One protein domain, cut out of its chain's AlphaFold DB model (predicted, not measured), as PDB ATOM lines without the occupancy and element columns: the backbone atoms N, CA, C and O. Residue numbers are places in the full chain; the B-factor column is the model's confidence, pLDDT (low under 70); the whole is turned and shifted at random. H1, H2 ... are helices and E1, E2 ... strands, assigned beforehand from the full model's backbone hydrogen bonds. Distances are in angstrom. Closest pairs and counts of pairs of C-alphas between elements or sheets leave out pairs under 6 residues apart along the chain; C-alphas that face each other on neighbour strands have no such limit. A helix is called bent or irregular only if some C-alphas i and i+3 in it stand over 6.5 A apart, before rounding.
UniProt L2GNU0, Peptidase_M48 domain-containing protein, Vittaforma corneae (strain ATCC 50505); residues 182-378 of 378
ATOM      1  N   SER A 182     -53.474 -38.578   6.095       96.88
ATOM      2  CA  SER A 182     -52.262 -37.760   6.251       96.88
ATOM      3  C   SER A 182     -51.103 -38.197   5.351       96.88
ATOM      4  O   SER A 182     -50.251 -37.368   5.034       96.88
ATOM      5  N   LYS A 183     -51.083 -39.453   4.876       98.12
ATOM      6  CA  LYS A 183     -50.048 -39.942   3.950       98.12
ATOM      7  C   LYS A 183     -50.073 -39.180   2.626       98.12
ATOM      8  O   LYS A 183     -49.024 -39.024   2.019       98.12
ATOM      9  N   LEU A 184     -51.233 -38.653   2.213       97.75
ATOM     10  CA  LEU A 184     -51.335 -37.796   1.028       97.75
ATOM     11  C   LEU A 184     -50.519 -36.509   1.190       97.75
ATOM     12  O   LEU A 184     -49.803 -36.121   0.277       97.75
ATOM     13  N   ILE A 185     -50.597 -35.876   2.366       98.00
ATOM     14  CA  ILE A 185     -49.850 -34.647   2.670       98.00
ATOM     15  C   ILE A 185     -48.352 -34.944   2.609       98.00
ATOM     16  O   ILE A 185     -47.621 -34.251   1.908       98.00
ATOM     17  N   ILE A 186     -47.914 -36.013   3.281       98.31
ATOM     18  CA  ILE A 186     -46.508 -36.440   3.277       98.31
ATOM     19  C   ILE A 186     -46.048 -36.728   1.845       98.31
ATOM     20  O   ILE A 186     -45.008 -36.227   1.436       98.31
ATOM     21  N   ALA A 187     -46.837 -37.461   1.053       98.12
ATOM     22  CA  ALA A 187     -46.508 -37.769  -0.335       98.12
ATOM     23  C   ALA A 187     -46.342 -36.505  -1.195       98.12
ATOM     24  O   ALA A 187     -45.395 -36.430  -1.971       98.12
ATOM     25  N   CYS A 188     -47.199 -35.491  -1.031       97.31
ATOM     26  CA  CYS A 188     -47.059 -34.218  -1.745       97.31
ATOM     27  C   CYS A 188     -45.755 -33.485  -1.387       97.31
ATOM     28  O   CYS A 188     -45.070 -32.995  -2.284       97.31
ATOM     29  N   TYR A 189     -45.387 -33.425  -0.103       97.88
ATOM     30  CA  TYR A 189     -44.127 -32.801   0.320       97.88
ATOM     31  C   TYR A 189     -42.902 -33.621  -0.103       97.88
ATOM     32  O   TYR A 189     -41.917 -33.045  -0.551       97.88
ATOM     33  N   MET A 190     -42.973 -34.953  -0.048       97.88
ATOM     34  CA  MET A 190     -41.905 -35.823  -0.548       97.88
ATOM     35  C   MET A 190     -41.715 -35.676  -2.057       97.88
ATOM     36  O   MET A 190     -40.582 -35.560  -2.506       97.88
ATOM     37  N   ALA A 191     -42.797 -35.607  -2.838       97.50
ATOM     38  CA  ALA A 191     -42.717 -35.346  -4.273       97.50
ATOM     39  C   ALA A 191     -42.066 -33.983  -4.562       97.50
ATOM     40  O   ALA A 191     -41.221 -33.880  -5.449       97.50
ATOM     41  N   TYR A 192     -42.405 -32.953  -3.778       96.00
ATOM     42  CA  TYR A 192     -41.741 -31.653  -3.858       96.00
ATOM     43  C   TYR A 192     -40.243 -31.755  -3.544       96.00
ATOM     44  O   TYR A 192     -39.439 -31.198  -4.284       96.00
ATOM     45  N   PHE A 193     -39.853 -32.480  -2.492       96.38
ATOM     46  CA  PHE A 193     -38.445 -32.645  -2.134       96.38
ATOM     47  C   PHE A 193     -37.658 -33.425  -3.177       96.38
ATOM     48  O   PHE A 193     -36.579 -32.989  -3.553       96.38
ATOM     49  N   VAL A 194     -38.207 -34.527  -3.689       96.06
ATOM     50  CA  VAL A 194     -37.582 -35.300  -4.769       96.06
ATOM     51  C   VAL A 194     -37.386 -34.422  -5.998       96.06
ATOM     52  O   VAL A 194     -36.286 -34.389  -6.539       96.06
ATOM     53  N   LYS A 195     -38.407 -33.648  -6.395       94.50
ATOM     54  CA  LYS A 195     -38.282 -32.699  -7.504       94.50
ATOM     55  C   LYS A 195     -37.217 -31.639  -7.223       94.50
ATOM     56  O   LYS A 195     -36.369 -31.417  -8.070       94.50
ATOM     57  N   ALA A 196     -37.227 -31.007  -6.051       91.38
ATOM     58  CA  ALA A 196     -36.273 -29.953  -5.708       91.38
ATOM     59  C   ALA A 196     -34.824 -30.465  -5.642       91.38
ATOM     60  O   ALA A 196     -33.914 -29.778  -6.092       91.38
ATOM     61  N   ILE A 197     -34.607 -31.673  -5.108       91.88
ATOM     62  CA  ILE A 197     -33.295 -32.332  -5.118       91.88
ATOM     63  C   ILE A 197     -32.899 -32.664  -6.553       91.88
ATOM     64  O   ILE A 197     -31.770 -32.391  -6.931       91.88
ATOM     65  N   SER A 198     -33.815 -33.210  -7.358       91.12
ATOM     66  CA  SER A 198     -33.545 -33.502  -8.764       91.12
ATOM     67  C   SER A 198     -33.174 -32.237  -9.529       91.12
ATOM     68  O   SER A 198     -32.157 -32.240 -10.193       91.12
ATOM     69  N   ASP A 199     -33.928 -31.146  -9.396       87.69
ATOM     70  CA  ASP A 199     -33.629 -29.875 -10.066       87.69
ATOM     71  C   ASP A 199     -32.265 -29.309  -9.621       87.69
ATOM     72  O   ASP A 199     -31.564 -28.675 -10.404       87.69
ATOM     73  N   PHE A 200     -31.869 -29.543  -8.364       86.06
ATOM     74  CA  PHE A 200     -30.582 -29.095  -7.827       86.06
ATOM     75  C   PHE A 200     -29.397 -29.985  -8.229       86.06
ATOM     76  O   PHE A 200     -28.287 -29.491  -8.426       86.06
ATOM     77  N   VAL A 201     -29.603 -31.299  -8.320       85.25
ATOM     78  CA  VAL A 201     -28.564 -32.270  -8.695       85.25
ATOM     79  C   VAL A 201     -28.398 -32.325 -10.209       85.25
ATOM     80  O   VAL A 201     -27.271 -32.353 -10.690       85.25
ATOM     81  N   SER A 202     -29.500 -32.280 -10.957       82.44
ATOM     82  CA  SER A 202     -29.538 -32.272 -12.421       82.44
ATOM     83  C   SER A 202     -29.178 -30.910 -13.017       82.44
ATOM     84  O   SER A 202     -29.641 -30.591 -14.108       82.44
ATOM     85  N   LEU A 203     -28.380 -30.090 -12.323       72.38
ATOM     86  CA  LEU A 203     -27.825 -28.878 -12.916       72.38
ATOM     87  C   LEU A 203     -26.972 -29.300 -14.110       72.38
ATOM     88  O   LEU A 203     -25.871 -29.821 -13.940       72.38
ATOM     89  N   GLU A 204     -27.543 -29.124 -15.300       69.12
ATOM     90  CA  GLU A 204     -26.966 -29.589 -16.552       69.12
ATOM     91  C   GLU A 204     -25.558 -29.017 -16.728       69.12
ATOM     92  O   GLU A 204     -25.245 -27.892 -16.296       69.12
ATOM     93  N   ASP A 205     -24.709 -29.817 -17.373       76.38
ATOM     94  CA  ASP A 205     -23.439 -29.339 -17.896       76.38
ATOM     95  C   ASP A 205     -23.679 -28.115 -18.781       76.38
ATOM     96  O   ASP A 205     -24.753 -27.919 -19.357       76.38
ATOM     97  N   VAL A 206     -22.666 -27.260 -18.878       83.19
ATOM     98  CA  VAL A 206     -22.765 -26.050 -19.691       83.19
ATOM     99  C   VAL A 206     -23.169 -26.424 -21.106       83.19
ATOM    100  O   VAL A 206     -22.480 -27.202 -21.769       83.19
ATOM    101  N   ASN A 207     -24.246 -25.817 -21.599       86.12
ATOM    102  CA  ASN A 207     -24.618 -25.950 -22.995       86.12
ATOM    103  C   ASN A 207     -23.582 -25.219 -23.866       86.12
ATOM    104  O   ASN A 207     -23.694 -24.020 -24.135       86.12
ATOM    105  N   LEU A 208     -22.556 -25.954 -24.300       86.31
ATOM    106  CA  LEU A 208     -21.459 -25.442 -25.120       86.31
ATOM    107  C   LEU A 208     -21.902 -25.024 -26.530       86.31
ATOM    108  O   LEU A 208     -21.134 -24.349 -27.217       86.31
ATOM    109  N   GLU A 209     -23.113 -25.365 -26.976       87.31
ATOM    110  CA  GLU A 209     -23.678 -24.812 -28.214       87.31
ATOM    111  C   GLU A 209     -23.993 -23.321 -28.030       87.31
ATOM    112  O   GLU A 209     -23.665 -22.500 -28.889       87.31
ATOM    113  N   ASN A 210     -24.529 -22.958 -26.860       87.50
ATOM    114  CA  ASN A 210     -24.948 -21.595 -26.534       87.50
ATOM    115  C   ASN A 210     -23.882 -20.782 -25.792       87.50
ATOM    116  O   ASN A 210     -23.914 -19.554 -25.845       87.50
ATOM    117  N   MET A 211     -22.922 -21.442 -25.144       91.56
ATOM    118  CA  MET A 211     -21.902 -20.815 -24.305       91.56
ATOM    119  C   MET A 211     -20.485 -21.060 -24.843       91.56
ATOM    120  O   MET A 211     -20.160 -22.132 -25.355       91.56
ATOM    121  N   LYS A 212     -19.603 -20.064 -24.718       92.88
ATOM    122  CA  LYS A 212     -18.152 -20.182 -24.938       92.88
ATOM    123  C   LYS A 212     -17.419 -20.025 -23.614       92.88
ATOM    124  O   LYS A 212     -17.812 -19.216 -22.783       92.88
ATOM    125  N   LYS A 213     -16.334 -20.773 -23.439       93.19
ATOM    126  CA  LYS A 213     -15.440 -20.607 -22.293       93.19
ATOM    127  C   LYS A 213     -14.687 -19.278 -22.411       93.19
ATOM    128  O   LYS A 213     -14.211 -18.946 -23.495       93.19
ATOM    129  N   VAL A 214     -14.592 -18.543 -21.307       91.81
ATOM    130  CA  VAL A 214     -13.857 -17.275 -21.223       91.81
ATOM    131  C   VAL A 214     -12.421 -17.546 -20.790       91.81
ATOM    132  O   VAL A 214     -12.173 -18.395 -19.929       91.81
ATOM    133  N   ASN A 215     -11.463 -16.843 -21.395       91.88
ATOM    134  CA  ASN A 215     -10.070 -16.939 -20.992       91.88
ATOM    135  C   ASN A 215      -9.799 -15.990 -19.820       91.88
ATOM    136  O   ASN A 215      -9.751 -14.776 -19.986       91.88
ATOM    137  N   ILE A 216      -9.567 -16.548 -18.631       91.06
ATOM    138  CA  ILE A 216      -9.339 -15.760 -17.412       91.06
ATOM    139  C   ILE A 216      -8.063 -14.908 -17.455       91.06
ATOM    140  O   ILE A 216      -7.879 -14.056 -16.592       91.06
ATOM    141  N   SER A 217      -7.158 -15.134 -18.418       92.00
ATOM    142  CA  SER A 217      -5.979 -14.278 -18.594       92.00
ATOM    143  C   SER A 217      -6.333 -12.860 -19.040       92.00
ATOM    144  O   SER A 217      -5.480 -11.984 -18.964       92.00
ATOM    145  N   GLU A 218      -7.556 -12.656 -19.535       90.00
ATOM    146  CA  GLU A 218      -8.098 -11.346 -19.902       90.00
ATOM    147  C   GLU A 218      -8.464 -10.505 -18.671       90.00
ATOM    148  O   GLU A 218      -8.573  -9.288 -18.781       90.00
ATOM    149  N   PHE A 219      -8.620 -11.134 -17.501       93.06
ATOM    150  CA  PHE A 219      -8.960 -10.447 -16.259       93.06
ATOM    151  C   PHE A 219      -7.724  -9.962 -15.511       93.06
ATOM    152  O   PHE A 219      -6.624 -10.521 -15.613       93.06
ATOM    153  N   SER A 220      -7.926  -8.935 -14.690       95.00
ATOM    154  CA  SER A 220      -6.923  -8.457 -13.757       95.00
ATOM    155  C   SER A 220      -6.415  -9.580 -12.853       95.00
ATOM    156  O   SER A 220      -7.080 -10.586 -12.576       95.00
ATOM    157  N   LYS A 221      -5.195  -9.382 -12.343       95.12
ATOM    158  CA  LYS A 221      -4.553 -10.338 -11.442       95.12
ATOM    159  C   LYS A 221      -5.442 -10.667 -10.235       95.12
ATOM    160  O   LYS A 221      -5.518 -11.828  -9.867       95.12
ATOM    161  N   ASN A 222      -6.140  -9.676  -9.681       94.06
ATOM    162  CA  ASN A 222      -6.964  -9.853  -8.489       94.06
ATOM    163  C   ASN A 222      -8.135 -10.822  -8.736       94.06
ATOM    164  O   ASN A 222      -8.281 -11.814  -8.029       94.06
ATOM    165  N   VAL A 223      -8.915 -10.594  -9.800       95.19
ATOM    166  CA  VAL A 223     -10.024 -11.485 -10.192       95.19
ATOM    167  C   VAL A 223      -9.512 -12.878 -10.535       95.19
ATOM    168  O   VAL A 223     -10.087 -13.876 -10.109       95.19
ATOM    169  N   ARG A 224      -8.414 -12.965 -11.292       96.19
ATOM    170  CA  ARG A 224      -7.826 -14.245 -11.693       96.19
ATOM    171  C   ARG A 224      -7.355 -15.066 -10.495       96.19
ATOM    172  O   ARG A 224      -7.645 -16.259 -10.443       96.19
ATOM    173  N   ASP A 225      -6.635 -14.448  -9.564       95.50
ATOM    174  CA  ASP A 225      -6.111 -15.122  -8.376       95.50
ATOM    175  C   ASP A 225      -7.279 -15.648  -7.521       95.50
ATOM    176  O   ASP A 225      -7.261 -16.803  -7.094       95.50
ATOM    177  N   TYR A 226      -8.356 -14.866  -7.400       95.31
ATOM    178  CA  TYR A 226      -9.544 -15.268  -6.649       95.31
ATOM    179  C   TYR A 226     -10.367 -16.366  -7.346       95.31
ATOM    180  O   TYR A 226     -10.815 -17.321  -6.713       95.31
ATOM    181  N   LEU A 227     -10.493 -16.325  -8.678       95.56
ATOM    182  CA  LEU A 227     -11.072 -17.428  -9.457       95.56
ATOM    183  C   LEU A 227     -10.297 -18.737  -9.258       95.56
ATOM    184  O   LEU A 227     -10.907 -19.805  -9.198       95.56
ATOM    185  N   ILE A 228      -8.965 -18.672  -9.174       95.44
ATOM    186  CA  ILE A 228      -8.113 -19.840  -8.916       95.44
ATOM    187  C   ILE A 228      -8.326 -20.355  -7.493       95.44
ATOM    188  O   ILE A 228      -8.538 -21.555  -7.323       95.44
ATOM    189  N   GLU A 229      -8.329 -19.468  -6.497       94.56
ATOM    190  CA  GLU A 229      -8.588 -19.815  -5.095       94.56
ATOM    191  C   GLU A 229      -9.925 -20.551  -4.925       94.56
ATOM    192  O   GLU A 229     -10.015 -21.543  -4.202       94.56
ATOM    193  N   ARG A 230     -10.958 -20.112  -5.653       94.06
ATOM    194  CA  ARG A 230     -12.297 -20.717  -5.627       94.06
ATOM    195  C   ARG A 230     -12.463 -21.936  -6.538       94.06
ATOM    196  O   ARG A 230     -13.530 -22.543  -6.546       94.06
ATOM    197  N   GLY A 231     -11.449 -22.327  -7.311       93.88
ATOM    198  CA  GLY A 231     -11.559 -23.460  -8.238       93.88
ATOM    199  C   GLY A 231     -12.472 -23.199  -9.452       93.88
ATOM    200  O   GLY A 231     -13.027 -24.141 -10.035       93.88
ATOM    201  N   LEU A 232     -12.645 -21.925  -9.825       94.38
ATOM    202  CA  LEU A 232     -13.477 -21.435 -10.932       94.38
ATOM    203  C   LEU A 232     -12.662 -21.038 -12.175       94.38
ATOM    204  O   LEU A 232     -13.231 -20.673 -13.202       94.38
ATOM    205  N   GLN A 233     -11.334 -21.165 -12.132       93.69
ATOM    206  CA  GLN A 233     -10.393 -20.731 -13.173       93.69
ATOM    207  C   GLN A 233     -10.676 -21.303 -14.572       93.69
ATOM    208  O   GLN A 233     -10.308 -20.717 -15.584       93.69
ATOM    209  N   ASN A 234     -11.340 -22.457 -14.637       92.00
ATOM    210  CA  ASN A 234     -11.705 -23.133 -15.880       92.00
ATOM    211  C   ASN A 234     -13.218 -23.188 -16.121       92.00
ATOM    212  O   ASN A 234     -13.657 -23.946 -16.986       92.00
ATOM    213  N   LYS A 235     -14.001 -22.419 -15.359       94.00
ATOM    214  CA  LYS A 235     -15.456 -22.560 -15.256       94.00
ATOM    215  C   LYS A 235     -16.190 -21.227 -15.416       94.00
ATOM    216  O   LYS A 235     -17.234 -21.018 -14.810       94.00
ATOM    217  N   VAL A 236     -15.639 -20.335 -16.232       94.62
ATOM    218  CA  VAL A 236     -16.278 -19.072 -16.616       94.62
ATOM    219  C   VAL A 236     -16.712 -19.175 -18.073       94.62
ATOM    220  O   VAL A 236     -15.905 -19.518 -18.943       94.62
ATOM    221  N   TYR A 237     -17.985 -18.897 -18.337       94.38
ATOM    222  CA  TYR A 237     -18.608 -19.064 -19.645       94.38
ATOM    223  C   TYR A 237     -19.428 -17.832 -20.023       94.38
ATOM    224  O   TYR A 237     -20.035 -17.205 -19.167       94.38
ATOM    225  N   SER A 238     -19.466 -17.499 -21.310       91.94
ATOM    226  CA  SER A 238     -20.233 -16.375 -21.855       91.94
ATOM    227  C   SER A 238     -21.084 -16.801 -23.047       91.94
ATOM    228  O   SER A 238     -20.661 -17.659 -23.823       91.94
ATOM    229  N   GLU A 239     -22.225 -16.161 -23.250       90.56
ATOM    230  CA  GLU A 239     -23.171 -16.452 -24.334       90.56
ATOM    231  C   GLU A 239     -22.585 -16.220 -25.754       90.56
ATOM    232  O   GLU A 239     -21.840 -15.265 -25.993       90.56
ATOM    233  N   LYS A 240     -22.900 -17.108 -26.715       83.94
ATOM    234  CA  LYS A 240     -22.399 -17.089 -28.111       83.94
ATOM    235  C   LYS A 240     -23.351 -16.429 -29.115       83.94
ATOM    236  O   LYS A 240     -22.937 -15.526 -29.833       83.94
ATOM    237  N   LEU A 241     -24.579 -16.947 -29.243       63.31
ATOM    238  CA  LEU A 241     -25.398 -16.790 -30.463       63.31
ATOM    239  C   LEU A 241     -26.588 -15.832 -30.317       63.31
ATOM    240  O   LEU A 241     -26.906 -15.103 -31.254       63.31
ATOM    241  N   LYS A 242     -27.255 -15.819 -29.161       67.38
ATOM    242  CA  LYS A 242     -28.382 -14.924 -28.874       67.38
ATOM    243  C   LYS A 242     -28.114 -14.204 -27.569       67.38
ATOM    244  O   LYS A 242     -28.619 -14.625 -26.543       67.38
ATOM    245  N   LYS A 243     -27.311 -13.139 -27.620       72.44
ATOM    246  CA  LYS A 243     -27.066 -12.319 -26.433       72.44
ATOM    247  C   LYS A 243     -28.407 -11.886 -25.839       72.44
ATOM    248  O   LYS A 243     -29.229 -11.273 -26.525       72.44
ATOM    249  N   SER A 244     -28.627 -12.241 -24.584       73.69
ATOM    250  CA  SER A 244     -29.771 -11.802 -23.800       73.69
ATOM    251  C   SER A 244     -29.860 -10.269 -23.805       73.69
ATOM    252  O   SER A 244     -28.846  -9.574 -23.822       73.69
ATOM    253  N   GLN A 245     -31.080  -9.721 -23.808       72.19
ATOM    254  CA  GLN A 245     -31.290  -8.263 -23.874       72.19
ATOM    255  C   GLN A 245     -30.741  -7.525 -22.642       72.19
ATOM    256  O   GLN A 245     -30.444  -6.336 -22.716       72.19
ATOM    257  N   SER A 246     -30.611  -8.231 -21.517       77.81
ATOM    258  CA  SER A 246     -30.065  -7.726 -20.261       77.81
ATOM    259  C   SER A 246     -28.725  -8.387 -19.962       77.81
ATOM    260  O   SER A 246     -28.623  -9.615 -20.019       77.81
ATOM    261  N   ILE A 247     -27.729  -7.578 -19.600       81.62
ATOM    262  CA  ILE A 247     -26.454  -8.065 -19.072       81.62
ATOM    263  C   ILE A 247     -26.724  -8.707 -17.715       81.62
ATOM    264  O   ILE A 247     -27.354  -8.090 -16.858       81.62
ATOM    265  N   ASN A 248     -26.270  -9.943 -17.536       86.94
ATOM    266  CA  ASN A 248     -26.347 -10.624 -16.254       86.94
ATOM    267  C   ASN A 248     -25.158 -11.570 -16.091       86.94
ATOM    268  O   ASN A 248     -24.702 -12.161 -17.066       86.94
ATOM    269  N   ALA A 249     -24.692 -11.748 -14.865       90.81
ATOM    270  CA  ALA A 249     -23.807 -12.845 -14.515       90.81
ATOM    271  C   ALA A 249     -24.510 -13.684 -13.450       90.81
ATOM    272  O   ALA A 249     -25.328 -13.171 -12.692       90.81
ATOM    273  N   ALA A 250     -24.265 -14.986 -13.450       92.69
ATOM    274  CA  ALA A 250     -24.834 -15.867 -12.450       92.69
ATOM    275  C   ALA A 250     -23.846 -16.965 -12.088       92.69
ATOM    276  O   ALA A 250     -23.334 -17.683 -12.952       92.69
ATOM    277  N   LEU A 251     -23.644 -17.140 -10.792       93.25
ATOM    278  CA  LEU A 251     -23.076 -18.353 -10.242       93.25
ATOM    279  C   LEU A 251     -24.088 -19.507 -10.334       93.25
ATOM    280  O   LEU A 251     -25.159 -19.485  -9.721       93.25
ATOM    281  N   VAL A 252     -23.728 -20.543 -11.087       91.62
ATOM    282  CA  VAL A 252     -24.531 -21.750 -11.309       91.62
ATOM    283  C   VAL A 252     -23.771 -22.958 -10.775       91.62
ATOM    284  O   VAL A 252     -22.546 -23.004 -10.822       91.62
ATOM    285  N   GLY A 253     -24.482 -23.976 -10.295       89.19
ATOM    286  CA  GLY A 253     -23.848 -25.192  -9.786       89.19
ATOM    287  C   GLY A 253     -23.427 -25.090  -8.322       89.19
ATOM    288  O   GLY A 253     -23.649 -24.093  -7.641       89.19
ATOM    289  N   TRP A 254     -22.846 -26.175  -7.822       88.19
ATOM    290  CA  TRP A 254     -22.337 -26.269  -6.459       88.19
ATOM    291  C   TRP A 254     -21.131 -27.210  -6.412       88.19
ATOM    292  O   TRP A 254     -21.012 -28.133  -7.224       88.19
ATOM    293  N   GLY A 255     -20.222 -26.977  -5.462       86.75
ATOM    294  CA  GLY A 255     -19.020 -27.797  -5.294       86.75
ATOM    295  C   GLY A 255     -18.182 -27.864  -6.574       86.75
ATOM    296  O   GLY A 255     -17.828 -26.845  -7.159       86.75
ATOM    297  N   SER A 256     -17.879 -29.073  -7.053       86.50
ATOM    298  CA  SER A 256     -17.095 -29.264  -8.283       86.50
ATOM    299  C   SER A 256     -17.805 -28.795  -9.556       86.50
ATOM    300  O   SER A 256     -17.123 -28.520 -10.542       86.50
ATOM    301  N   TYR A 257     -19.132 -28.670  -9.547       88.81
ATOM    302  CA  TYR A 257     -19.935 -28.252 -10.703       88.81
ATOM    303  C   TYR A 257     -20.211 -26.744 -10.734       88.81
ATOM    304  O   TYR A 257     -20.877 -26.259 -11.648       88.81
ATOM    305  N   GLU A 258     -19.720 -26.010  -9.734       92.94
ATOM    306  CA  GLU A 258     -19.863 -24.561  -9.647       92.94
ATOM    307  C   GLU A 258     -19.155 -23.856 -10.810       92.94
ATOM    308  O   GLU A 258     -18.045 -24.229 -11.188       92.94
ATOM    309  N   ARG A 259     -19.808 -22.855 -11.395       94.50
ATOM    310  CA  ARG A 259     -19.358 -22.123 -12.581       94.50
ATOM    311  C   ARG A 259     -20.018 -20.750 -12.648       94.50
ATOM    312  O   ARG A 259     -21.076 -20.546 -12.066       94.50
ATOM    313  N   ILE A 260     -19.425 -19.839 -13.407       95.00
ATOM    314  CA  ILE A 260     -19.992 -18.517 -13.676       95.00
ATOM    315  C   ILE A 260     -20.477 -18.489 -15.124       95.00
ATOM    316  O   ILE A 260     -19.707 -18.771 -16.047       95.00
ATOM    317  N   GLU A 261     -21.748 -18.151 -15.316       94.50
ATOM    318  CA  GLU A 261     -22.364 -17.940 -16.626       94.50
ATOM    319  C   GLU A 261     -22.650 -16.452 -16.841       94.50
ATOM    320  O   GLU A 261     -23.218 -15.786 -15.981       94.50
ATOM    321  N   ILE A 262     -22.240 -15.932 -17.997       92.62
ATOM    322  CA  ILE A 262     -22.318 -14.517 -18.358       92.62
ATOM    323  C   ILE A 262     -23.242 -14.378 -19.567       92.62
ATOM    324  O   ILE A 262     -22.967 -14.908 -20.647       92.62
ATOM    325  N   TYR A 263     -24.331 -13.643 -19.380       90.94
ATOM    326  CA  TYR A 263     -25.400 -13.445 -20.349       90.94
ATOM    327  C   TYR A 263     -25.412 -12.011 -20.876       90.94
ATOM    328  O   TYR A 263     -25.096 -11.058 -20.159       90.94
ATOM    329  N   GLY A 264     -25.856 -11.857 -22.123       86.62
ATOM    330  CA  GLY A 264     -26.039 -10.551 -22.748       86.62
ATOM    331  C   GLY A 264     -24.752  -9.879 -23.230       86.62
ATOM    332  O   GLY A 264     -23.682 -10.485 -23.294       86.62
ATOM    333  N   ASP A 265     -24.878  -8.619 -23.660       82.19
ATOM    334  CA  ASP A 265     -23.770  -7.864 -24.248       82.19
ATOM    335  C   ASP A 265     -23.082  -6.926 -23.258       82.19
ATOM    336  O   ASP A 265     -23.521  -5.800 -23.042       82.19
ATOM    337  N   TYR A 266     -21.965  -7.372 -22.689       82.75
ATOM    338  CA  TYR A 266     -21.167  -6.590 -21.745       82.75
ATOM    339  C   TYR A 266     -20.181  -5.617 -22.417       82.75
ATOM    340  O   TYR A 266     -19.396  -4.984 -21.720       82.75
ATOM    341  N   GLN A 267     -20.217  -5.442 -23.747       80.12
ATOM    342  CA  GLN A 267     -19.323  -4.510 -24.459       80.12
ATOM    343  C   GLN A 267     -19.492  -3.041 -24.044       80.12
ATOM    344  O   GLN A 267     -18.574  -2.245 -24.223       80.12
ATOM    345  N   ASN A 268     -20.651  -2.684 -23.484       81.94
ATOM    346  CA  ASN A 268     -20.922  -1.334 -22.994       81.94
ATOM    347  C   ASN A 268     -20.385  -1.081 -21.575       81.94
ATOM    348  O   ASN A 268     -20.461   0.050 -21.103       81.94
ATOM    349  N   LEU A 269     -19.873  -2.112 -20.893       84.81
ATOM    350  CA  LEU A 269     -19.263  -1.987 -19.572       84.81
ATOM    351  C   LEU A 269     -17.757  -1.779 -19.706       84.81
ATOM    352  O   LEU A 269     -17.092  -2.382 -20.552       84.81
ATOM    353  N   THR A 270     -17.191  -0.955 -18.828       90.00
ATOM    354  CA  THR A 270     -15.737  -0.891 -18.681       90.00
ATOM    355  C   THR A 270     -15.201  -2.200 -18.092       90.00
ATOM    356  O   THR A 270     -15.909  -2.918 -17.385       90.00
ATOM    357  N   SER A 271     -13.919  -2.502 -18.330       90.44
ATOM    358  CA  SER A 271     -13.279  -3.710 -17.777       90.44
ATOM    359  C   SER A 271     -13.446  -3.807 -16.258       90.44
ATOM    360  O   SER A 271     -13.726  -4.881 -15.739       90.44
ATOM    361  N   ASN A 272     -13.344  -2.683 -15.542       91.88
ATOM    362  CA  ASN A 272     -13.452  -2.682 -14.085       91.88
ATOM    363  C   ASN A 272     -14.898  -2.872 -13.595       91.88
ATOM    364  O   ASN A 272     -15.103  -3.483 -12.552       91.88
ATOM    365  N   GLU A 273     -15.897  -2.370 -14.327       91.19
ATOM    366  CA  GLU A 273     -17.322  -2.599 -14.033       91.19
ATOM    367  C   GLU A 273     -17.688  -4.072 -14.218       91.19
ATOM    368  O   GLU A 273     -18.314  -4.680 -13.352       91.19
ATOM    369  N   PHE A 274     -17.216  -4.680 -15.303       91.38
ATOM    370  CA  PHE A 274     -17.421  -6.102 -15.542       91.38
ATOM    371  C   PHE A 274     -16.712  -6.983 -14.505       91.38
ATOM    372  O   PHE A 274     -17.304  -7.916 -13.967       91.38
ATOM    373  N   GLU A 275     -15.459  -6.665 -14.175       94.06
ATOM    374  CA  GLU A 275     -14.722  -7.359 -13.115       94.06
ATOM    375  C   GLU A 275     -15.373  -7.197 -11.738       94.06
ATOM    376  O   GLU A 275     -15.326  -8.127 -10.935       94.06
ATOM    377  N   ALA A 276     -16.028  -6.065 -11.472       94.69
ATOM    378  CA  ALA A 276     -16.785  -5.861 -10.246       94.69
ATOM    379  C   ALA A 276     -17.992  -6.806 -10.149       94.69
ATOM    380  O   ALA A 276     -18.214  -7.402  -9.093       94.69
ATOM    381  N   ILE A 277     -18.730  -6.984 -11.252       93.69
ATOM    382  CA  ILE A 277     -19.827  -7.961 -11.349       93.69
ATOM    383  C   ILE A 277     -19.282  -9.380 -11.146       93.69
ATOM    384  O   ILE A 277     -19.824 -10.141 -10.350       93.69
ATOM    385  N   LEU A 278     -18.174  -9.732 -11.805       94.50
ATOM    386  CA  LEU A 278     -17.541 -11.039 -11.615       94.50
ATOM    387  C   LEU A 278     -17.129 -11.266 -10.162       94.50
ATOM    388  O   LEU A 278     -17.374 -12.339  -9.623       94.50
ATOM    389  N   MET A 279     -16.536 -10.267  -9.509       96.38
ATOM    390  CA  MET A 279     -16.129 -10.380  -8.111       96.38
ATOM    391  C   MET A 279     -17.330 -10.570  -7.172       96.38
ATOM    392  O   MET A 279     -17.233 -11.339  -6.216       96.38
ATOM    393  N   HIS A 280     -18.471  -9.934  -7.460       96.31
ATOM    394  CA  HIS A 280     -19.730 -10.184  -6.751       96.31
ATOM    395  C   HIS A 280     -20.177 -11.651  -6.915       96.31
ATOM    396  O   HIS A 280     -20.404 -12.342  -5.919       96.31
ATOM    397  N   GLU A 281     -20.189 -12.181  -8.142       95.44
ATOM    398  CA  GLU A 281     -20.543 -13.589  -8.389       95.44
ATOM    399  C   GLU A 281     -19.570 -14.579  -7.726       95.44
ATOM    400  O   GLU A 281     -19.990 -15.604  -7.185       95.44
ATOM    401  N   ILE A 282     -18.268 -14.277  -7.699       95.62
ATOM    402  CA  ILE A 282     -17.287 -15.102  -6.974       95.62
ATOM    403  C   ILE A 282     -17.553 -15.043  -5.460       95.62
ATOM    404  O   ILE A 282     -17.455 -16.065  -4.776       95.62
ATOM    405  N   GLY A 283     -17.978 -13.891  -4.934       96.00
ATOM    406  CA  GLY A 283     -18.421 -13.755  -3.545       96.00
ATOM    407  C   GLY A 283     -19.590 -14.687  -3.198       96.00
ATOM    408  O   GLY A 283     -19.636 -15.260  -2.105       96.00
ATOM    409  N   HIS A 284     -20.510 -14.947  -4.134       95.94
ATOM    410  CA  HIS A 284     -21.550 -15.953  -3.913       95.94
ATOM    411  C   HIS A 284     -20.990 -17.372  -3.720       95.94
ATOM    412  O   HIS A 284     -21.555 -18.114  -2.902       95.94
ATOM    413  N   SER A 285     -19.892 -17.720  -4.408       95.00
ATOM    414  CA  SER A 285     -19.189 -19.004  -4.255       95.00
ATOM    415  C   SER A 285     -18.513 -19.091  -2.896       95.00
ATOM    416  O   SER A 285     -18.681 -20.090  -2.189       95.00
ATOM    417  N   GLU A 286     -17.800 -18.035  -2.487       94.69
ATOM    418  CA  GLU A 286     -17.138 -17.963  -1.180       94.69
ATOM    419  C   GLU A 286     -18.116 -18.280  -0.045       94.69
ATOM    420  O   GLU A 286     -17.854 -19.141   0.799       94.69
ATOM    421  N   PHE A 287     -19.297 -17.663  -0.074       93.81
ATOM    422  CA  PHE A 287     -20.306 -17.859   0.960       93.81
ATOM    423  C   PHE A 287     -21.218 -19.068   0.748       93.81
ATOM    424  O   PHE A 287     -22.128 -19.265   1.565       93.81
ATOM    425  N   CYS A 288     -21.008 -19.872  -0.298       93.44
ATOM    426  CA  CYS A 288     -21.868 -21.000  -0.670       93.44
ATOM    427  C   CYS A 288     -23.358 -20.606  -0.686       93.44
ATOM    428  O   CYS A 288     -24.222 -21.291  -0.122       93.44
ATOM    429  N   SER A 289     -23.651 -19.447  -1.281       93.31
ATOM    430  CA  SER A 289     -24.949 -18.772  -1.168       93.31
ATOM    431  C   SER A 289     -26.099 -19.646  -1.670       93.31
ATOM    432  O   SER A 289     -27.137 -19.739  -1.012       93.31
ATOM    433  N   LEU A 290     -25.898 -20.352  -2.788       90.94
ATOM    434  CA  LEU A 290     -26.894 -21.257  -3.364       90.94
ATOM    435  C   LEU A 290     -27.267 -22.395  -2.400       90.94
ATOM    436  O   LEU A 290     -28.450 -22.626  -2.142       90.94
ATOM    437  N   ILE A 291     -26.267 -23.056  -1.804       92.06
ATOM    438  CA  ILE A 291     -26.478 -24.155  -0.850       92.06
ATOM    439  C   ILE A 291     -27.258 -23.650   0.369       92.06
ATOM    440  O   ILE A 291     -28.239 -24.272   0.776       92.06
ATOM    441  N   LYS A 292     -26.884 -22.490   0.928       93.75
ATOM    442  CA  LYS A 292     -27.589 -21.890   2.074       93.75
ATOM    443  C   LYS A 292     -29.051 -21.568   1.756       93.75
ATOM    444  O   LYS A 292     -29.926 -21.882   2.569       93.75
ATOM    445  N   LYS A 293     -29.331 -20.982   0.582       92.12
ATOM    446  CA  LYS A 293     -30.699 -20.688   0.110       92.12
ATOM    447  C   LYS A 293     -31.530 -21.981   0.040       92.12
ATOM    448  O   LYS A 293     -32.626 -22.047   0.599       92.12
ATOM    449  N   ILE A 294     -30.971 -23.040  -0.544       92.25
ATOM    450  CA  ILE A 294     -31.651 -24.330  -0.732       92.25
ATOM    451  C   ILE A 294     -31.877 -25.072   0.587       92.25
ATOM    452  O   ILE A 294     -32.995 -25.512   0.853       92.25
ATOM    453  N   LEU A 295     -30.864 -25.166   1.452       94.62
ATOM    454  CA  LEU A 295     -31.008 -25.776   2.778       94.62
ATOM    455  C   LEU A 295     -32.069 -25.052   3.612       94.62
ATOM    456  O   LEU A 295     -32.907 -25.694   4.246       94.62
ATOM    457  N   THR A 296     -32.089 -23.717   3.550       95.31
ATOM    458  CA  THR A 296     -33.126 -22.906   4.199       95.31
ATOM    459  C   THR A 296     -34.508 -23.237   3.641       95.31
ATOM    460  O   THR A 296     -35.450 -23.426   4.408       95.31
ATOM    461  N   LEU A 297     -34.650 -23.351   2.318       93.94
ATOM    462  CA  LEU A 297     -35.919 -23.714   1.689       93.94
ATOM    463  C   LEU A 297     -36.401 -25.103   2.137       93.94
ATOM    464  O   LEU A 297     -37.561 -25.234   2.529       93.94
ATOM    465  N   PHE A 298     -35.529 -26.118   2.144       96.19
ATOM    466  CA  PHE A 298     -35.859 -27.467   2.631       96.19
ATOM    467  C   PHE A 298     -36.286 -27.464   4.100       96.19
ATOM    468  O   PHE A 298     -37.297 -28.077   4.461       96.19
ATOM    469  N   PHE A 299     -35.559 -26.733   4.944       97.06
ATOM    470  CA  PHE A 299     -35.887 -26.583   6.356       97.06
ATOM    471  C   PHE A 299     -37.264 -25.932   6.552       97.06
ATOM    472  O   PHE A 299     -38.129 -26.489   7.234       97.06
ATOM    473  N   LEU A 300     -37.520 -24.804   5.883       96.62
ATOM    474  CA  LEU A 300     -38.806 -24.107   5.952       96.62
ATOM    475  C   LEU A 300     -39.951 -24.980   5.431       96.62
ATOM    476  O   LEU A 300     -41.019 -25.010   6.035       96.62
ATOM    477  N   LYS A 301     -39.742 -25.736   4.352       96.81
ATOM    478  CA  LYS A 301     -40.751 -26.657   3.806       96.81
ATOM    479  C   LYS A 301     -41.035 -27.839   4.727       96.81
ATOM    480  O   LYS A 301     -42.179 -28.284   4.798       96.81
ATOM    481  N   THR A 302     -40.044 -28.294   5.486       97.62
ATOM    482  CA  THR A 302     -40.237 -29.304   6.536       97.62
ATOM    483  C   THR A 302     -41.097 -28.753   7.675       97.62
ATOM    484  O   THR A 302     -42.060 -29.402   8.083       97.62
ATOM    485  N   ILE A 303     -40.827 -27.523   8.132       97.69
ATOM    486  CA  ILE A 303     -41.687 -26.829   9.105       97.69
ATOM    487  C   ILE A 303     -43.109 -26.684   8.550       97.69
ATOM    488  O   ILE A 303     -44.081 -26.983   9.245       97.69
ATOM    489  N   GLU A 304     -43.239 -26.273   7.287       97.69
ATOM    490  CA  GLU A 304     -44.525 -26.130   6.607       97.69
ATOM    491  C   GLU A 304     -45.317 -27.444   6.630       97.69
ATOM    492  O   GLU A 304     -46.485 -27.452   7.018       97.69
ATOM    493  N   MET A 305     -44.667 -28.560   6.289       98.19
ATOM    494  CA  MET A 305     -45.267 -29.891   6.324       98.19
ATOM    495  C   MET A 305     -45.784 -30.242   7.722       98.19
ATOM    496  O   MET A 305     -46.920 -30.699   7.850       98.19
ATOM    497  N   VAL A 306     -44.995 -29.998   8.775       98.12
ATOM    498  CA  VAL A 306     -45.406 -30.253  10.167       98.12
ATOM    499  C   VAL A 306     -46.631 -29.418  10.540       98.12
ATOM    500  O   VAL A 306     -47.585 -29.943  11.118       98.12
ATOM    501  N   VAL A 307     -46.655 -28.136  10.165       97.38
ATOM    502  CA  VAL A 307     -47.809 -27.260  10.413       97.38
ATOM    503  C   VAL A 307     -49.048 -27.768   9.674       97.38
ATOM    504  O   VAL A 307     -50.110 -27.892  10.283       97.38
ATOM    505  N   VAL A 308     -48.931 -28.123   8.393       98.25
ATOM    506  CA  VAL A 308     -50.053 -28.634   7.587       98.25
ATOM    507  C   VAL A 308     -50.566 -29.974   8.123       98.25
ATOM    508  O   VAL A 308     -51.782 -30.171   8.225       98.25
ATOM    509  N   LEU A 309     -49.670 -30.867   8.549       98.31
ATOM    510  CA  LEU A 309     -50.035 -32.109   9.232       98.31
ATOM    511  C   LEU A 309     -50.785 -31.828  10.535       98.31
ATOM    512  O   LEU A 309     -51.801 -32.471  10.794       98.31
ATOM    513  N   GLN A 310     -50.355 -30.840  11.321       97.75
ATOM    514  CA  GLN A 310     -51.038 -30.461  12.557       97.75
ATOM    515  C   GLN A 310     -52.409 -29.822  12.299       97.75
ATOM    516  O   GLN A 310     -53.364 -30.076  13.049       97.75
ATOM    517  N   ILE A 311     -52.541 -29.040  11.221       98.06
ATOM    518  CA  ILE A 311     -53.836 -28.534  10.754       98.06
ATOM    519  C   ILE A 311     -54.755 -29.721  10.469       98.06
ATOM    520  O   ILE A 311     -55.830 -29.803  11.062       98.06
ATOM    521  N   TYR A 312     -54.311 -30.680   9.651       98.06
ATOM    522  CA  TYR A 312     -55.094 -31.864   9.301       98.06
ATOM    523  C   TYR A 312     -55.449 -32.734  10.513       98.06
ATOM    524  O   TYR A 312     -56.618 -33.065  10.713       98.06
ATOM    525  N   ALA A 313     -54.462 -33.121  11.320       96.50
ATOM    526  CA  ALA A 313     -54.625 -34.089  12.397       96.50
ATOM    527  C   ALA A 313     -55.505 -33.551  13.533       96.50
ATOM    528  O   ALA A 313     -56.415 -34.253  13.979       96.50
ATOM    529  N   SER A 314     -55.272 -32.301  13.949       96.06
ATOM    530  CA  SER A 314     -55.820 -31.754  15.195       96.06
ATOM    531  C   SER A 314     -56.792 -30.594  14.993       96.06
ATOM    532  O   SER A 314     -57.820 -30.526  15.670       96.06
ATOM    533  N   ILE A 315     -56.476 -29.638  14.113       97.62
ATOM    534  CA  ILE A 315     -57.239 -28.382  14.014       97.62
ATOM    535  C   ILE A 315     -58.526 -28.598  13.216       97.62
ATOM    536  O   ILE A 315     -59.587 -28.176  13.673       97.62
ATOM    537  N   SER A 316     -58.469 -29.315  12.092       97.69
ATOM    538  CA  SER A 316     -59.618 -29.551  11.208       97.69
ATOM    539  C   SER A 316     -60.807 -30.198  11.916       97.69
ATOM    540  O   SER A 316     -61.938 -29.763  11.724       97.69
ATOM    541  N   ASN A 317     -60.559 -31.152  12.819       96.44
ATOM    542  CA  ASN A 317     -61.605 -31.779  13.638       96.44
ATOM    543  C   ASN A 317     -62.361 -30.775  14.529       96.44
ATOM    544  O   ASN A 317     -63.527 -30.974  14.846       96.44
ATOM    545  N   LYS A 318     -61.718 -29.676  14.942       96.69
ATOM    546  CA  LYS A 318     -62.340 -28.643  15.792       96.69
ATOM    547  C   LYS A 318     -63.189 -27.647  15.000       96.69
ATOM    548  O   LYS A 318     -63.885 -26.824  15.600       96.69
ATOM    549  N   PHE A 319     -63.092 -27.683  13.673       96.19
ATOM    550  CA  PHE A 319     -63.890 -26.866  12.765       96.19
ATOM    551  C   PHE A 319     -64.954 -27.669  12.013       96.19
ATOM    552  O   PHE A 319     -65.852 -27.032  11.465       96.19
ATOM    553  N   SER A 320     -64.902 -29.004  12.038       95.19
ATOM    554  CA  SER A 320     -65.955 -29.858  11.489       95.19
ATOM    555  C   SER A 320     -67.230 -29.814  12.328       95.19
ATOM    556  O   SER A 320     -67.189 -29.569  13.534       95.19
ATOM    557  N   ASP A 321     -68.363 -30.066  11.683       93.12
ATOM    558  CA  ASP A 321     -69.684 -30.147  12.299       93.12
ATOM    559  C   ASP A 321     -70.584 -31.107  11.501       93.12
ATOM    560  O   ASP A 321     -70.110 -31.894  10.680       93.12
ATOM    561  N   SER A 322     -71.893 -31.084  11.757       88.38
ATOM    562  CA  SER A 322     -72.847 -31.928  11.037       88.38
ATOM    563  C   SER A 322     -72.939 -31.595   9.545       88.38
ATOM    564  O   SER A 322     -73.436 -32.420   8.790       88.38
ATOM    565  N   LEU A 323     -72.474 -30.437   9.074       88.38
ATOM    566  CA  LEU A 323     -72.525 -30.060   7.662       88.38
ATOM    567  C   LEU A 323     -71.161 -30.164   6.981       88.38
ATOM    568  O   LEU A 323     -71.106 -30.507   5.802       88.38
ATOM    569  N   ILE A 324     -70.071 -29.922   7.709       93.56
ATOM    570  CA  ILE A 324     -68.707 -29.905   7.171       93.56
ATOM    571  C   ILE A 324     -67.891 -31.048   7.770       93.56
ATOM    572  O   ILE A 324     -67.696 -31.123   8.983       93.56
ATOM    573  N   THR A 325     -67.339 -31.911   6.917       95.00
ATOM    574  CA  THR A 325     -66.452 -32.994   7.361       95.00
ATOM    575  C   THR A 325     -65.061 -32.475   7.726       95.00
ATOM    576  O   THR A 325     -64.652 -31.394   7.305       95.00
ATOM    577  N   LYS A 326     -64.271 -33.288   8.441       95.69
ATOM    578  CA  LYS A 326     -62.851 -33.008   8.727       95.69
ATOM    579  C   LYS A 326     -62.062 -32.599   7.477       95.69
ATOM    580  O   LYS A 326     -61.311 -31.631   7.524       95.69
ATOM    581  N   ASN A 327     -62.222 -33.332   6.373       95.50
ATOM    582  CA  ASN A 327     -61.507 -33.056   5.121       95.50
ATOM    583  C   ASN A 327     -61.949 -31.716   4.519       95.50
ATOM    584  O   ASN A 327     -61.120 -30.960   4.021       95.50
ATOM    585  N   GLY A 328     -63.240 -31.400   4.637       95.12
ATOM    586  CA  GLY A 328     -63.781 -30.112   4.237       95.12
ATOM    587  C   GLY A 328     -63.203 -28.951   5.026       95.12
ATOM    588  O   GLY A 328     -62.714 -27.982   4.450       95.12
ATOM    589  N   SER A 329     -63.169 -29.092   6.351       97.06
ATOM    590  CA  SER A 329     -62.525 -28.108   7.214       97.06
ATOM    591  C   SER A 329     -61.036 -27.969   6.917       97.06
ATOM    592  O   SER A 329     -60.538 -26.850   6.872       97.06
ATOM    593  N   PHE A 330     -60.332 -29.078   6.677       97.88
ATOM    594  CA  PHE A 330     -58.912 -29.056   6.341       97.88
ATOM    595  C   PHE A 330     -58.620 -28.223   5.096       97.88
ATOM    596  O   PHE A 330     -57.718 -27.400   5.138       97.88
ATOM    597  N   ILE A 331     -59.383 -28.404   4.017       96.38
ATOM    598  CA  ILE A 331     -59.128 -27.705   2.751       96.38
ATOM    599  C   ILE A 331     -59.268 -26.190   2.922       96.38
ATOM    600  O   ILE A 331     -58.379 -25.446   2.515       96.38
ATOM    601  N   VAL A 332     -60.322 -25.732   3.603       97.00
ATOM    602  CA  VAL A 332     -60.501 -24.297   3.867       97.00
ATOM    603  C   VAL A 332     -59.406 -23.765   4.798       97.00
ATOM    604  O   VAL A 332     -58.819 -22.722   4.522       97.00
ATOM    605  N   LEU A 333     -59.072 -24.488   5.872       98.06
ATOM    606  CA  LEU A 333     -58.004 -24.087   6.795       98.06
ATOM    607  C   LEU A 333     -56.627 -24.056   6.122       98.06
ATOM    608  O   LEU A 333     -55.833 -23.171   6.426       98.06
ATOM    609  N   PHE A 334     -56.347 -24.988   5.211       97.62
ATOM    610  CA  PHE A 334     -55.119 -25.017   4.422       97.62
ATOM    611  C   PHE A 334     -55.025 -23.799   3.497       97.62
ATOM    612  O   PHE A 334     -53.973 -23.168   3.445       97.62
ATOM    613  N   LEU A 335     -56.124 -23.406   2.842       96.81
ATOM    614  CA  LEU A 335     -56.168 -22.173   2.048       96.81
ATOM    615  C   LEU A 335     -55.944 -20.930   2.915       96.81
ATOM    616  O   LEU A 335     -55.126 -20.083   2.569       96.81
ATOM    617  N   ILE A 336     -56.607 -20.830   4.071       97.44
ATOM    618  CA  ILE A 336     -56.402 -19.719   5.017       97.44
ATOM    619  C   ILE A 336     -54.938 -19.673   5.479       97.44
ATOM    620  O   ILE A 336     -54.324 -18.606   5.484       97.44
ATOM    621  N   TYR A 337     -54.358 -20.823   5.826       97.31
ATOM    622  CA  TYR A 337     -52.947 -20.947   6.188       97.31
ATOM    623  C   TYR A 337     -52.024 -20.466   5.061       97.31
ATOM    624  O   TYR A 337     -51.139 -19.644   5.301       97.31
ATOM    625  N   PHE A 338     -52.254 -20.938   3.835       95.56
ATOM    626  CA  PHE A 338     -51.468 -20.565   2.663       95.56
ATOM    627  C   PHE A 338     -51.536 -19.057   2.393       95.56
ATOM    628  O   PHE A 338     -50.524 -18.427   2.093       95.56
ATOM    629  N   LEU A 339     -52.709 -18.445   2.563       93.38
ATOM    630  CA  LEU A 339     -52.900 -17.025   2.288       93.38
ATOM    631  C   LEU A 339     -52.378 -16.111   3.401       93.38
ATOM    632  O   LEU A 339     -51.830 -15.054   3.088       93.38
ATOM    633  N   PHE A 340     -52.505 -16.477   4.679       91.38
ATOM    634  CA  PHE A 340     -52.110 -15.608   5.797       91.38
ATOM    635  C   PHE A 340     -50.757 -15.931   6.411       91.38
ATOM    636  O   PHE A 340     -49.995 -15.015   6.700       91.38
ATOM    637  N   ILE A 341     -50.477 -17.208   6.645       92.56
ATOM    638  CA  ILE A 341     -49.382 -17.632   7.520       92.56
ATOM    639  C   ILE A 341     -48.145 -17.988   6.687       92.56
ATOM    640  O   ILE A 341     -47.040 -17.566   7.023       92.56
ATOM    641  N   ASN A 342     -48.317 -18.689   5.559       94.38
ATOM    642  CA  ASN A 342     -47.205 -19.159   4.721       94.38
ATOM    643  C   ASN A 342     -46.278 -18.021   4.242       94.38
ATOM    644  O   ASN A 342     -45.061 -18.190   4.205       94.38
ATOM    645  N   ARG A 343     -46.825 -16.829   3.963       91.25
ATOM    646  CA  ARG A 343     -46.035 -15.652   3.555       91.25
ATOM    647  C   ARG A 343     -44.940 -15.274   4.561       91.25
ATOM    648  O   ARG A 343     -43.861 -14.863   4.147       91.25
ATOM    649  N   TRP A 344     -45.211 -15.432   5.858       92.50
ATOM    650  CA  TRP A 344     -44.271 -15.097   6.928       92.50
ATOM    651  C   TRP A 344     -43.172 -16.146   7.027       92.50
ATOM    652  O   TRP A 344     -42.014 -15.809   7.241       92.50
ATOM    653  N   LEU A 345     -43.508 -17.410   6.765       91.25
ATOM    654  CA  LEU A 345     -42.517 -18.475   6.653       91.25
ATOM    655  C   LEU A 345     -41.565 -18.220   5.471       91.25
ATOM    656  O   LEU A 345     -40.351 -18.340   5.612       91.25
ATOM    657  N   LEU A 346     -42.095 -17.791   4.320       91.38
ATOM    658  CA  LEU A 346     -41.287 -17.460   3.139       91.38
ATOM    659  C   LEU A 346     -40.479 -16.160   3.280       91.38
ATOM    660  O   LEU A 346     -39.526 -15.956   2.526       91.38
ATOM    661  N   MET A 347     -40.816 -15.291   4.235       93.50
ATOM    662  CA  MET A 347     -40.023 -14.098   4.541       93.50
ATOM    663  C   MET A 347     -38.598 -14.476   4.966       93.50
ATOM    664  O   MET A 347     -37.649 -13.860   4.492       93.50
ATOM    665  N   PHE A 348     -38.433 -15.537   5.762       92.06
ATOM    666  CA  PHE A 348     -37.113 -16.009   6.194       92.06
ATOM    667  C   PHE A 348     -36.226 -16.431   5.018       92.06
ATOM    668  O   PHE A 348     -35.050 -16.083   4.978       92.06
ATOM    669  N   HIS A 349     -36.794 -17.109   4.016       92.38
ATOM    670  CA  HIS A 349     -36.059 -17.458   2.798       92.38
ATOM    671  C   HIS A 349     -35.567 -16.206   2.054       92.38
ATOM    672  O   HIS A 349     -34.424 -16.151   1.604       92.38
ATOM    673  N   LYS A 350     -36.411 -15.169   1.960       93.25
ATOM    674  CA  LYS A 350     -36.027 -13.892   1.340       93.25
ATOM    675  C   LYS A 350     -34.927 -13.179   2.121       93.25
ATOM    676  O   LYS A 350     -34.018 -12.648   1.498       93.25
ATOM    677  N   MET A 351     -34.977 -13.207   3.453       93.88
ATOM    678  CA  MET A 351     -33.930 -12.622   4.296       93.88
ATOM    679  C   MET A 351     -32.582 -13.313   4.085       93.88
ATOM    680  O   MET A 351     -31.580 -12.628   3.906       93.88
ATOM    681  N   VAL A 352     -32.547 -14.651   4.029       94.44
ATOM    682  CA  VAL A 352     -31.310 -15.389   3.710       94.44
ATOM    683  C   VAL A 352     -30.775 -14.987   2.339       94.44
ATOM    684  O   VAL A 352     -29.573 -14.781   2.194       94.44
ATOM    685  N   SER A 353     -31.662 -14.806   1.356       93.00
ATOM    686  CA  SER A 353     -31.241 -14.316   0.045       93.00
ATOM    687  C   SER A 353     -30.665 -12.904   0.101       93.00
ATOM    688  O   SER A 353     -29.655 -12.654  -0.531       93.00
ATOM    689  N   GLN A 354     -31.252 -11.983   0.863       95.06
ATOM    690  CA  GLN A 354     -30.711 -10.625   0.997       95.06
ATOM    691  C   GLN A 354     -29.344 -10.618   1.685       95.06
ATOM    692  O   GLN A 354     -28.438  -9.914   1.253       95.06
ATOM    693  N   VAL A 355     -29.168 -11.438   2.724       95.44
ATOM    694  CA  VAL A 355     -27.880 -11.570   3.417       95.44
ATOM    695  C   VAL A 355     -26.796 -12.097   2.476       95.44
ATOM    696  O   VAL A 355     -25.660 -11.631   2.558       95.44
ATOM    697  N   SER A 356     -27.117 -13.023   1.565       95.00
ATOM    698  CA  SER A 356     -26.131 -13.486   0.583       95.00
ATOM    699  C   SER A 356     -25.726 -12.409  -0.420       95.00
ATOM    700  O   SER A 356     -24.549 -12.357  -0.757       95.00
ATOM    701  N   GLU A 357     -26.652 -11.542  -0.848       94.75
ATOM    702  CA  GLU A 357     -26.317 -10.407  -1.727       94.75
ATOM    703  C   GLU A 357     -25.357  -9.443  -1.014       94.75
ATOM    704  O   GLU A 357     -24.283  -9.142  -1.523       94.75
ATOM    705  N   PHE A 358     -25.663  -9.058   0.232       95.12
ATOM    706  CA  PHE A 358     -24.783  -8.174   1.007       95.12
ATOM    707  C   PHE A 358     -23.404  -8.780   1.281       95.12
ATOM    708  O   PHE A 358     -22.405  -8.061   1.359       95.12
ATOM    709  N   SER A 359     -23.343 -10.102   1.451       95.75
ATOM    710  CA  SER A 359     -22.076 -10.804   1.656       95.75
ATOM    711  C   SER A 359     -21.229 -10.756   0.381       95.75
ATOM    712  O   SER A 359     -20.060 -10.391   0.457       95.75
ATOM    713  N   ALA A 360     -21.828 -11.017  -0.783       95.81
ATOM    714  CA  ALA A 360     -21.164 -10.902  -2.082       95.81
ATOM    715  C   ALA A 360     -20.692  -9.464  -2.380       95.81
ATOM    716  O   ALA A 360     -19.537  -9.255  -2.755       95.81
ATOM    717  N   ASP A 361     -21.523  -8.458  -2.097       95.62
ATOM    718  CA  ASP A 361     -21.147  -7.042  -2.220       95.62
ATOM    719  C   ASP A 361     -19.953  -6.675  -1.330       95.62
ATOM    720  O   ASP A 361     -19.077  -5.895  -1.715       95.62
ATOM    721  N   THR A 362     -19.897  -7.245  -0.124       95.69
ATOM    722  CA  THR A 362     -18.793  -7.015   0.814       95.69
ATOM    723  C   THR A 362     -17.481  -7.583   0.274       95.69
ATOM    724  O   THR A 362     -16.443  -6.935   0.418       95.69
ATOM    725  N   VAL A 363     -17.520  -8.729  -0.412       95.56
ATOM    726  CA  VAL A 363     -16.345  -9.337  -1.060       95.56
ATOM    727  C   VAL A 363     -15.842  -8.449  -2.177       95.56
ATOM    728  O   VAL A 363     -14.674  -8.055  -2.151       95.56
ATOM    729  N   ALA A 364     -16.723  -8.042  -3.092       95.44
ATOM    730  CA  ALA A 364     -16.371  -7.123  -4.169       95.44
ATOM    731  C   ALA A 364     -15.769  -5.820  -3.625       95.44
ATOM    732  O   ALA A 364     -14.722  -5.361  -4.085       95.44
ATOM    733  N   LYS A 365     -16.369  -5.258  -2.569       95.06
ATOM    734  CA  LYS A 365     -15.850  -4.065  -1.893       95.06
ATOM    735  C   LYS A 365     -14.472  -4.291  -1.266       95.06
ATOM    736  O   LYS A 365     -13.611  -3.425  -1.413       95.06
ATOM    737  N   SER A 366     -14.257  -5.413  -0.578       95.06
ATOM    738  CA  SER A 366     -12.975  -5.733   0.070       95.06
ATOM    739  C   SER A 366     -11.830  -5.910  -0.934       95.06
ATOM    740  O   SER A 366     -10.693  -5.566  -0.626       95.06
ATOM    741  N   HIS A 367     -12.153  -6.322  -2.162       94.44
ATOM    742  CA  HIS A 367     -11.213  -6.452  -3.276       94.44
ATOM    743  C   HIS A 367     -11.066  -5.171  -4.115       94.44
ATOM    744  O   HIS A 367     -10.433  -5.195  -5.168       94.44
ATOM    745  N   GLY A 368     -11.624  -4.043  -3.662       93.88
ATOM    746  CA  GLY A 368     -11.451  -2.735  -4.300       93.88
ATOM    747  C   GLY A 368     -12.454  -2.397  -5.405       93.88
ATOM    748  O   GLY A 368     -12.340  -1.326  -5.986       93.88
ATOM    749  N   TYR A 369     -13.464  -3.238  -5.651       93.81
ATOM    750  CA  TYR A 369     -14.456  -3.059  -6.724       93.81
ATOM    751  C   TYR A 369     -15.764  -2.388  -6.276       93.81
ATOM    752  O   TYR A 369     -16.738  -2.325  -7.025       93.81
ATOM    753  N   GLY A 370     -15.835  -1.889  -5.038       88.94
ATOM    754  CA  GLY A 370     -17.092  -1.377  -4.477       88.94
ATOM    755  C   GLY A 370     -17.671  -0.168  -5.226       88.94
ATOM    756  O   GLY A 370     -18.889  -0.002  -5.272       88.94
ATOM    757  N   LYS A 371     -16.825   0.682  -5.823       87.75
ATOM    758  CA  LYS A 371     -17.277   1.867  -6.569       87.75
ATOM    759  C   LYS A 371     -17.826   1.469  -7.941       87.75
ATOM    760  O   LYS A 371     -18.865   1.968  -8.361       87.75
ATOM    761  N   GLU A 372     -17.149   0.560  -8.616       90.25
ATOM    762  CA  GLU A 372     -17.448   0.049  -9.949       90.25
ATOM    763  C   GLU A 372     -18.714  -0.808  -9.931       90.25
ATOM    764  O   GLU A 372     -19.590  -0.622 -10.776       90.25
ATOM    765  N   LEU A 373     -18.874  -1.653  -8.907       87.25
ATOM    766  CA  LEU A 373     -20.100  -2.420  -8.698       87.25
ATOM    767  C   LEU A 373     -21.297  -1.482  -8.530       87.25
ATOM    768  O   LEU A 373     -22.297  -1.633  -9.223       87.25
ATOM    769  N   SER A 374     -21.154  -0.444  -7.696       82.94
ATOM    770  CA  SER A 374     -22.238   0.518  -7.465       82.94
ATOM    771  C   SER A 374     -22.672   1.258  -8.733       82.94
ATOM    772  O   SER A 374     -23.857   1.532  -8.893       82.94
ATOM    773  N   LYS A 375     -21.741   1.544  -9.655       80.94
ATOM    774  CA  LYS A 375     -22.054   2.153 -10.958       80.94
ATOM    775  C   LYS A 375     -22.759   1.187 -11.901       80.94
ATOM    776  O   LYS A 375     -23.607   1.621 -12.663       80.94
ATOM    777  N   SER A 376     -22.402  -0.091 -11.838       77.88
ATOM    778  CA  SER A 376     -22.925  -1.137 -12.724       77.88
ATOM    779  C   SER A 376     -24.353  -1.558 -12.359       77.88
ATOM    780  O   SER A 376     -25.080  -2.080 -13.197       77.88
ATOM    781  N   THR A 377     -24.748  -1.349 -11.100       69.25
ATOM    782  CA  THR A 377     -26.086  -1.662 -10.568       69.25
ATOM    783  C   THR A 377     -27.094  -0.506 -10.655       69.25
ATOM    784  O   THR A 377     -28.261  -0.704 -10.311       69.25
ATOM    785  N   LEU A 378     -26.647   0.696 -11.047       52.62
ATOM    786  CA  LEU A 378     -27.469   1.902 -11.242       52.62
ATOM    787  C   LEU A 378     -27.960   1.996 -12.688       52.62
ATOM    788  O   LEU A 378     -29.132   2.408 -12.864       52.62
TER     789      LEU A 378
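AT A GLANCE: This is residues 182 to 378 of the 378 residues of the protein "Peptidase_M48 domain-containing protein" of Vittaforma corneae (strain ATCC 50505) (UniProt L2GNU0). A long helical stalk has a small head at one end: H1 runs along H4 toward the head, H4 runs out from the head to the far tip, and the chain folds back there into H5 and returns to the head as H6. In the head, H3 covers part of one face of a small sheet of four strands, and H2, H7 and the last part of H6 pack on H3. The printed part has 197 residues, with seven named helices and four named strands in the order H1 E1 H2 E2 E3 E4 H3 H4 H5 H6 H7; the sheet, in the order E1 E2 E4 E3, is mixed, and the class is mixed, helices and strands. The whole is loose, with a radius of gyration of the C-alphas of 22.3 A, and spans 74 by 34 by 31 A.

HOW THE PARTS SIT: H1, residues 182 to 201, touches H4, residues 289 to 318, at a shallow tilt of 8 degrees, opposite ways; their closest C-alphas, of Ser 182 and Leu 309, are 6.8 A apart. E1, residues 211 to 213, is an edge strand, antiparallel to E2, residues 236 to 239, with N 212 and O 238 2.8 A apart, within hydrogen-bond range. E2 is parallel to E4, residues 259 to 263, with N 262 and O 237 at 2.8 A. E4 forms an antiparallel hairpin with E3, residues 248 to 252, the other edge strand; N 250 and O 261 are 2.9 A apart. H3, residues 271 to 286, is on the sheet at a height of 9.4 A, over E4 and E3, and runs along the strands, at 25 degrees to E3 on the local plane; this gives two layers, a helix on one face of a sheet. With its residues 275 to 282 alone, H3 touches H2, residues 221 to 229; their closest C-alphas, of Val 223 and Met 279, are 6.5 A apart. H4 and H5, residues 326 to 340, form a helical hairpin at a steep tilt of 39 degrees; they touch through residues 308 to 317 of H4 alone, closest at the C-alphas of Ser 316 and Phe 330, 4.9 A. H6, residues 342 to 366, touches H4 at a shallow tilt of 11 degrees, opposite ways, with the closest C-alphas, of Ser 289 and Ser 356, 5.7 A apart. Residues 356 to 364 of H6 touch H3 at a steep tilt of 54 degrees; the closest C-alphas, of Gly 283 and Ala 360, are 4.2 A apart. H7, residues 370 to 376, touches H3, closest at the C-alphas of Glu 273 and Glu 372, 4.9 A, and touches H6 only at the corner. H1 and H6 are apart. Every O i to N i+4 pair is within hydrogen-bond range in H1, H2, H3, H5 and H7, against 23 of 26 in H4 and 19 of 21 in H6.

IN THESE COORDINATES: H1 begins at C-alpha 182, (-52.262, -37.760, 6.251), and is 28.6 A long. E1, H2, E2, E3 and E4 follow, and then H3, 22.2 A long. H4, the longest helix, measures 42.2 A and ends at C-alpha 318, (-62.340, -28.643, 15.792); it has a kink of 38 degrees near residue 312 and is only just irregular, with C-alphas 313 and 316 6.9 A apart. H5 is 20.7 A long and H6 37.1 A. H7 ends at C-alpha 376, (-22.925, -1.137, -12.724).

THE WHOLE: The two C-alphas farthest apart, of Ser 217 and Ser 322, are 75.2 A apart. The printed part has no cut and no long link; the links H3 to H4, H5 to H6 and H6 to H7 are tight. The mean pLDDT of the printed part is 91.8; residues 204, 241 to 242 and 377 to 378 are under 70. Leu 378 is the chain's last residue.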